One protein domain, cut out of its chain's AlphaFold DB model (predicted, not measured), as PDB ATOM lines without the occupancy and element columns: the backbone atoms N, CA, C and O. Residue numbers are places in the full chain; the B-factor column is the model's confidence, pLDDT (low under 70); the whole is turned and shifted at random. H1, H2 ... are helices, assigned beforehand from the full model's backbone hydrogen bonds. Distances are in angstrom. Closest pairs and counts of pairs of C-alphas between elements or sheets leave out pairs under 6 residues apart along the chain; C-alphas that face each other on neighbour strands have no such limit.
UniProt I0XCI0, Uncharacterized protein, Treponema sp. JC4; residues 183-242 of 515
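Overview. This is residues 183 to 242 of the 515 residues of an uncharacterized protein of Treponema sp. JC4 (UniProt I0XCI0). H2 sits between H1 and H4, the longest helix, which both pack on it at steep tilts, while H3 is close to H1 and to H4 without clearly touching either and is only just apart from H2, their closest C-alphas 8.0 A apart. The 60 printed residues hold four named helices, H1 to H4 in chain order, and no named strand: all helix. The whole is compact, radius of gyration of the C-alphas 11.1 A, and rounded, spanning 30 by 27 by 20 A.

Along the chain. H4, residues 229 to 240, is 16.9 A long and ends at C-alpha 240 (44.014, 7.006, 6.212). H2, residues 200 to 210, is 15.2 A; H3, residues 217 to 226, 14.4 A. H1, residues 186 to 193, is 10.2 A and begins at C-alpha 186 (38.644, 17.360, 27.954).

Arrangement. H4, with residues 231 to 235 alone, touches H2 at a steep tilt of 61 degrees; the closest C-alphas, Val 201 and Phe 235, are 5.4 A apart. H1 touches H2, closest C-alphas Val 193 and Lys 203 at 6.2 A. H3 is close to but not clearly touching H1, closest C-alphas Ile 186 and Tyr 219 at 7.7 A. H1 and H4 are apart. Every O i to N i+4 pair is within hydrogen-bond range in H1, H2 and H3; in H4, 7 of 8.

Size, cuts and confidence. The farthest C-alphas, Arg 188 and Asp 242, are 32.2 A apart. The printed part has no cut, no link is long, and no printed residue is under 70 in pLDDT.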
ATOM      1  N   ILE A 183      36.664  11.502  31.689       93.31
ATOM      2  CA  ILE A 183      36.191  11.114  30.344       93.31
ATOM      3  C   ILE A 183      35.138  12.065  29.750       93.31
ATOM      4  O   ILE A 183      34.946  12.095  28.540       93.31
ATOM      5  N   CYS A 184      34.476  12.875  30.574       95.50
ATOM      6  CA  CYS A 184      33.502  13.882  30.153       95.50
ATOM      7  C   CYS A 184      34.087  15.306  30.125       95.50
ATOM      8  O   CYS A 184      33.390  16.242  29.747       95.50
ATOM      9  N   ASN A 185      35.344  15.501  30.530       94.12
ATOM     10  CA  ASN A 185      35.976  16.813  30.646       94.12
ATOM     11  C   ASN A 185      37.350  16.791  29.962       94.12
ATOM     12  O   ASN A 185      38.288  16.168  30.454       94.12
ATOM     13  N   ILE A 186      37.460  17.465  28.814       94.19
ATOM     14  CA  ILE A 186      38.644  17.360  27.954       94.19
ATOM     15  C   ILE A 186      39.911  17.907  28.620       94.19
ATOM     16  O   ILE A 186      40.981  17.325  28.455       94.19
ATOM     17  N   GLU A 187      39.785  18.968  29.418       94.50
ATOM     18  CA  GLU A 187      40.885  19.554  30.180       94.50
ATOM     19  C   GLU A 187      41.431  18.551  31.206       94.50
ATOM     20  O   GLU A 187      42.620  18.239  31.196       94.50
ATOM     21  N   ARG A 188      40.554  17.966  32.033       94.25
ATOM     22  CA  ARG A 188      40.930  16.946  33.027       94.25
ATOM     23  C   ARG A 188      41.486  15.688  32.370       94.25
ATOM     24  O   ARG A 188      42.450  15.113  32.866       94.25
ATOM     25  N   LEU A 189      40.904  15.248  31.253       94.88
ATOM     26  CA  LEU A 189      41.419  14.098  30.511       94.88
ATOM     27  C   LEU A 189      42.841  14.361  30.005       94.88
ATOM     28  O   LEU A 189      43.711  13.501  30.128       94.88
ATOM     29  N   TYR A 190      43.094  15.558  29.475       95.50
ATOM     30  CA  TYR A 190      44.424  15.961  29.035       95.50
ATOM     31  C   TYR A 190      45.424  16.037  30.192       95.50
ATOM     32  O   TYR A 190      46.545  15.568  30.036       95.50
ATOM     33  N   GLU A 191      45.035  16.550  31.361       94.81
ATOM     34  CA  GLU A 191      45.898  16.573  32.555       94.81
ATOM     35  C   GLU A 191      46.368  15.169  32.967       94.81
ATOM     36  O   GLU A 191      47.505  15.007  33.409       94.81
ATOM     37  N   ILE A 192      45.531  14.147  32.762       92.25
ATOM     38  CA  ILE A 192      45.878  12.741  33.014       92.25
ATOM     39  C   ILE A 192      46.789  12.180  31.911       92.25
ATOM     40  O   ILE A 192      47.726  11.432  32.194       92.25
ATOM     41  N   VAL A 193      46.511  12.506  30.645       92.12
ATOM     42  CA  VAL A 193      47.187  11.908  29.482       92.12
ATOM     43  C   VAL A 193      48.523  12.584  29.156       92.12
ATOM     44  O   VAL A 193      49.470  11.920  28.736       92.12
ATOM     45  N   ASN A 194      48.638  13.894  29.342       93.56
ATOM     46  CA  ASN A 194      49.809  14.668  28.940       93.56
ATOM     47  C   ASN A 194      51.125  14.227  29.618       93.56
ATOM     48  O   ASN A 194      52.128  14.112  28.907       93.56
ATOM     49  N   PRO A 195      51.157  13.919  30.935       91.31
ATOM     50  CA  PRO A 195      52.375  13.479  31.617       91.31
ATOM     51  C   PRO A 195      52.835  12.067  31.228       91.31
ATOM     52  O   PRO A 195      53.912  11.636  31.645       91.31
ATOM     53  N   LEU A 196      52.028  11.317  30.469       87.31
ATOM     54  CA  LEU A 196      52.361   9.959  30.061       87.31
ATOM     55  C   LEU A 196      53.583   9.944  29.141       87.31
ATOM     56  O   LEU A 196      53.685  10.718  28.189       87.31
ATOM     57  N   ASN A 197      54.483   8.989  29.382       86.94
ATOM     58  CA  ASN A 197      55.679   8.771  28.569       86.94
ATOM     59  C   ASN A 197      55.369   7.956  27.296       86.94
ATOM     60  O   ASN A 197      55.911   6.869  27.087       86.94
ATOM     61  N   ILE A 198      54.449   8.476  26.486       86.31
ATOM     62  CA  ILE A 198      54.034   7.964  25.173       86.31
ATOM     63  C   ILE A 198      54.095   9.106  24.152       86.31
ATOM     64  O   ILE A 198      54.181  10.280  24.524       86.31
ATOM     65  N   THR A 199      54.071   8.775  22.865       90.56
ATOM     66  CA  THR A 199      54.087   9.781  21.796       90.56
ATOM     67  C   THR A 199      52.806  10.612  21.791       90.56
ATOM     68  O   THR A 199      51.742  10.150  22.200       90.56
ATOM     69  N   ASP A 200      52.879  11.835  21.273       93.94
ATOM     70  CA  ASP A 200      51.712  12.715  21.167       93.94
ATOM     71  C   ASP A 200      50.613  12.130  20.266       93.94
ATOM     72  O   ASP A 200      49.429  12.275  20.559       93.94
ATOM     73  N   VAL A 201      50.984  11.369  19.234       92.06
ATOM     74  CA  VAL A 201      50.031  10.604  18.414       92.06
ATOM     75  C   VAL A 201      49.281   9.572  19.265       92.06
ATOM     76  O   VAL A 201      48.055   9.490  19.192       92.06
ATOM     77  N   GLU A 202      49.984   8.816  20.115       88.81
ATOM     78  CA  GLU A 202      49.362   7.863  21.045       88.81
ATOM     79  C   GLU A 202      48.463   8.567  22.077       88.81
ATOM     80  O   GLU A 202      47.379   8.062  22.380       88.81
ATOM     81  N   LYS A 203      48.853   9.751  22.573       91.88
ATOM     82  CA  LYS A 203      48.013  10.574  23.464       91.88
ATOM     83  C   LYS A 203      46.713  10.996  22.784       91.88
ATOM     84  O   LYS A 203      45.647  10.836  23.373       91.88
ATOM     85  N   LEU A 204      46.781  11.473  21.540       93.12
ATOM     86  CA  LEU A 204      45.600  11.850  20.759       93.12
ATOM     87  C   LEU A 204      44.638  10.669  20.576       93.12
ATOM     88  O   LEU A 204      43.428  10.831  20.728       93.12
ATOM     89  N   HIS A 205      45.163   9.471  20.290       88.94
ATOM     90  CA  HIS A 205      44.349   8.255  20.197       88.94
ATOM     91  C   HIS A 205      43.690   7.895  21.529       88.94
ATOM     92  O   HIS A 205      42.521   7.515  21.552       88.94
ATOM     93  N   LEU A 206      44.427   8.004  22.634       88.62
ATOM     94  CA  LEU A 206      43.896   7.714  23.962       88.62
ATOM     95  C   LEU A 206      42.762   8.669  24.332       88.62
ATOM     96  O   LEU A 206      41.725   8.222  24.814       88.62
ATOM     97  N   MET A 207      42.959   9.962  24.079       92.00
ATOM     98  CA  MET A 207      41.959  10.984  24.366       92.00
ATOM     99  C   MET A 207      40.699  10.796  23.524       92.00
ATOM    100  O   MET A 207      39.617  10.771  24.096       92.00
ATOM    101  N   GLU A 208      40.820  10.595  22.205       89.19
ATOM    102  CA  GLU A 208      39.652  10.370  21.336       89.19
ATOM    103  C   GLU A 208      38.848   9.137  21.766       89.19
ATOM    104  O   GLU A 208      37.626   9.198  21.833       89.19
ATOM    105  N   ASN A 209      39.525   8.031  22.085       86.69
ATOM    106  CA  ASN A 209      38.853   6.785  22.453       86.69
ATOM    107  C   ASN A 209      38.193   6.836  23.839       86.69
ATOM    108  O   ASN A 209      37.254   6.085  24.088       86.69
ATOM    109  N   ALA A 210      38.718   7.651  24.756       90.06
ATOM    110  CA  ALA A 210      38.199   7.758  26.116       90.06
ATOM    111  C   ALA A 210      37.140   8.860  26.268       90.06
ATOM    112  O   ALA A 210      36.300   8.772  27.157       90.06
ATOM    113  N   TYR A 211      37.198   9.915  25.455       93.38
ATOM    114  CA  TYR A 211      36.358  11.094  25.627       93.38
ATOM    115  C   TYR A 211      34.906  10.835  25.203       93.38
ATOM    116  O   TYR A 211      34.628  10.508  24.054       93.38
ATOM    117  N   LEU A 212      33.969  11.042  26.130       92.94
ATOM    118  CA  LEU A 212      32.525  10.894  25.907       92.94
ATOM    119  C   LEU A 212      31.835  12.197  25.492       92.94
ATOM    120  O   LEU A 212      30.652  12.184  25.152       92.94
ATOM    121  N   GLY A 213      32.526  13.336  25.580       90.25
ATOM    122  CA  GLY A 213      31.954  14.619  25.189       90.25
ATOM    123  C   GLY A 213      31.914  14.816  23.671       90.25
ATOM    124  O   GLY A 213      32.410  14.015  22.882       90.25
ATOM    125  N   ASN A 214      31.339  15.940  23.244       87.38
ATOM    126  CA  ASN A 214      31.188  16.229  21.819       87.38
ATOM    127  C   ASN A 214      32.537  16.529  21.153       87.38
ATOM    128  O   ASN A 214      33.205  17.513  21.488       87.38
ATOM    129  N   ILE A 215      32.883  15.726  20.151       86.44
ATOM    130  CA  ILE A 215      33.950  16.019  19.199       86.44
ATOM    131  C   ILE A 215      33.413  17.064  18.218       86.44
ATOM    132  O   ILE A 215      32.505  16.790  17.444       86.44
ATOM    133  N   ASN A 216      33.931  18.285  18.309       83.12
ATOM    134  CA  ASN A 216      33.518  19.421  17.489       83.12
ATOM    135  C   ASN A 216      34.659  20.446  17.389       83.12
ATOM    136  O   ASN A 216      35.781  20.217  17.845       83.12
ATOM    137  N   LEU A 217      34.359  21.643  16.883       83.56
ATOM    138  CA  LEU A 217      35.337  22.729  16.765       83.56
ATOM    139  C   LEU A 217      35.998  23.150  18.090       83.56
ATOM    140  O   LEU A 217      37.117  23.661  18.062       83.56
ATOM    141  N   LYS A 218      35.338  22.989  19.247       87.75
ATOM    142  CA  LYS A 218      35.975  23.241  20.552       87.75
ATOM    143  C   LYS A 218      37.027  22.175  20.845       87.75
ATOM    144  O   LYS A 218      38.132  22.536  21.230       87.75
ATOM    145  N   TYR A 219      36.707  20.905  20.592       90.94
ATOM    146  CA  TYR A 219      37.663  19.803  20.708       90.94
ATOM    147  C   TYR A 219      38.866  20.023  19.783       90.94
ATOM    148  O   TYR A 219      40.003  19.985  20.238       90.94
ATOM    149  N   LYS A 220      38.634  20.369  18.509       90.19
ATOM    150  CA  LYS A 220      39.716  20.717  17.573       90.19
ATOM    151  C   LYS A 220      40.621  21.822  18.118       90.19
ATOM    152  O   LYS A 220      41.831  21.641  18.149       90.19
ATOM    153  N   ARG A 221      40.046  22.944  18.567       90.88
ATOM    154  CA  ARG A 221      40.828  24.059  19.134       90.88
ATOM    155  C   ARG A 221      41.650  23.614  20.338       90.88
ATOM    156  O   ARG A 221      42.789  24.040  20.467       90.88
ATOM    157  N   PHE A 222      41.083  22.765  21.191       94.81
ATOM    158  CA  PHE A 222      41.799  22.199  22.327       94.81
ATOM    159  C   PHE A 222      43.014  21.384  21.865       94.81
ATOM    160  O   PHE A 222      44.117  21.591  22.367       94.81
ATOM    161  N   ILE A 223      42.834  20.509  20.870       95.06
ATOM    162  CA  ILE A 223      43.920  19.709  20.296       95.06
ATOM    163  C   ILE A 223      45.002  20.598  19.663       95.06
ATOM    164  O   ILE A 223      46.179  20.424  19.961       95.06
ATOM    165  N   GLU A 224      44.623  21.587  18.849       93.75
ATOM    166  CA  GLU A 224      45.560  22.508  18.183       93.75
ATOM    167  C   GLU A 224      46.346  23.401  19.160       93.75
ATOM    168  O   GLU A 224      47.420  23.891  18.818       93.75
ATOM    169  N   GLN A 225      45.826  23.625  20.372       95.81
ATOM    170  CA  GLN A 225      46.514  24.380  21.424       95.81
ATOM    171  C   GLN A 225      47.562  23.553  22.176       95.81
ATOM    172  O   GLN A 225      48.527  24.123  22.682       95.81
ATOM    173  N   HIS A 226      47.368  22.236  22.267       96.62
ATOM    174  CA  HIS A 226      48.154  21.364  23.144       96.62
ATOM    175  C   HIS A 226      49.081  20.398  22.404       96.62
ATOM    176  O   HIS A 226      50.004  19.863  23.016       96.62
ATOM    177  N   PHE A 227      48.855  20.179  21.108       96.44
ATOM    178  CA  PHE A 227      49.643  19.276  20.279       96.44
ATOM    179  C   PHE A 227      50.190  20.010  19.060       96.44
ATOM    180  O   PHE A 227      49.516  20.841  18.449       96.44
ATOM    181  N   ASP A 228      51.425  19.694  18.680       94.56
ATOM    182  CA  ASP A 228      52.045  20.317  17.522       94.56
ATOM    183  C   ASP A 228      51.411  19.839  16.197       94.56
ATOM    184  O   ASP A 228      50.888  18.725  16.072       94.56
ATOM    185  N   LYS A 229      51.500  20.682  15.158       94.00
ATOM    186  CA  LYS A 229      50.903  20.404  13.841       94.00
ATOM    187  C   LYS A 229      51.426  19.104  13.209       94.00
ATOM    188  O   LYS A 229      50.691  18.471  12.447       94.00
ATOM    189  N   LYS A 230      52.669  18.700  13.491       95.19
ATOM    190  CA  LYS A 230      53.257  17.472  12.937       95.19
ATOM    191  C   LYS A 230      52.616  16.245  13.578       95.19
ATOM    192  O   LYS A 230      52.190  15.367  12.836       95.19
ATOM    193  N   SER A 231      52.468  16.222  14.900       95.69
ATOM    194  CA  SER A 231      51.765  15.157  15.629       95.69
ATOM    195  C   SER A 231      50.311  15.006  15.169       95.69
ATOM    196  O   SER A 231      49.861  13.896  14.889       95.69
ATOM    197  N   ILE A 232      49.591  16.120  14.989       95.56
ATOM    198  CA  ILE A 232      48.212  16.107  14.467       95.56
ATOM    199  C   ILE A 232      48.164  15.569  13.028       95.56
ATOM    200  O   ILE A 232      47.298  14.765  12.688       95.56
ATOM    201  N   SER A 233      49.107  15.984  12.180       94.69
ATOM    202  CA  SER A 233      49.194  15.493  10.800       94.69
ATOM    203  C   SER A 233      49.480  13.993  10.761       94.69
ATOM    204  O   SER A 233      48.804  13.256  10.053       94.69
ATOM    205  N   GLU A 234      50.426  13.518  11.573       95.12
ATOM    206  CA  GLU A 234      50.771  12.100  11.678       95.12
ATOM    207  C   GLU A 234      49.597  11.255  12.202       95.12
ATOM    208  O   GLU A 234      49.345  10.163  11.693       95.12
ATOM    209  N   PHE A 235      48.826  11.776  13.161       94.38
ATOM    210  CA  PHE A 235      47.599  11.157  13.667       94.38
ATOM    211  C   PHE A 235      46.545  10.934  12.570       94.38
ATOM    212  O   PHE A 235      45.897   9.881  12.544       94.38
ATOM    213  N   TRP A 236      46.383  11.884  11.644       94.38
ATOM    214  CA  TRP A 236      45.467  11.736  10.508       94.38
ATOM    215  C   TRP A 236      46.048  10.877   9.386       94.38
ATOM    216  O   TRP A 236      45.352   9.989   8.896       94.38
ATOM    217  N   THR A 237      47.326  11.038   9.035       93.69
ATOM    218  CA  THR A 237      48.005  10.160   8.067       93.69
ATOM    219  C   THR A 237      47.902   8.694   8.488       93.69
ATOM    220  O   THR A 237      47.543   7.843   7.679       93.69
ATOM    221  N   ASN A 238      48.128   8.383   9.769       91.38
ATOM    222  CA  ASN A 238      48.017   7.017  10.285       91.38
ATOM    223  C   ASN A 238      46.598   6.434  10.209       91.38
ATOM    224  O   ASN A 238      46.471   5.214  10.169       91.38
ATOM    225  N   ARG A 239      45.549   7.266  10.175       90.38
ATOM    226  CA  ARG A 239      44.155   6.811  10.022       90.38
ATOM    227  C   ARG A 239      43.777   6.486   8.593       90.38
ATOM    228  O   ARG A 239      42.914   5.643   8.404       90.38
ATOM    229  N   PHE A 240      44.365   7.173   7.620       92.38
ATOM    230  CA  PHE A 240      44.014   7.006   6.212       92.38
ATOM    231  C   PHE A 240      44.973   6.084   5.453       92.38
ATOM    232  O   PHE A 240      44.575   5.527   4.438       92.38
ATOM    233  N   LYS A 241      46.211   5.890   5.933       87.94
ATOM    234  CA  LYS A 241      47.284   5.194   5.191       87.94
ATOM    235  C   LYS A 241      46.949   3.778   4.703       87.94
ATOM    236  O   LYS A 241      47.494   3.369   3.684       87.94
ATOM    237  N   ASP A 242      46.099   3.052   5.428       87.50
ATOM    238  CA  ASP A 242      45.803   1.636   5.174       87.50
ATOM    239  C   ASP A 242      44.455   1.432   4.458       87.50
ATOM    240  O   ASP A 242      44.038   0.291   4.271       87.50
TER     241      ASP A 242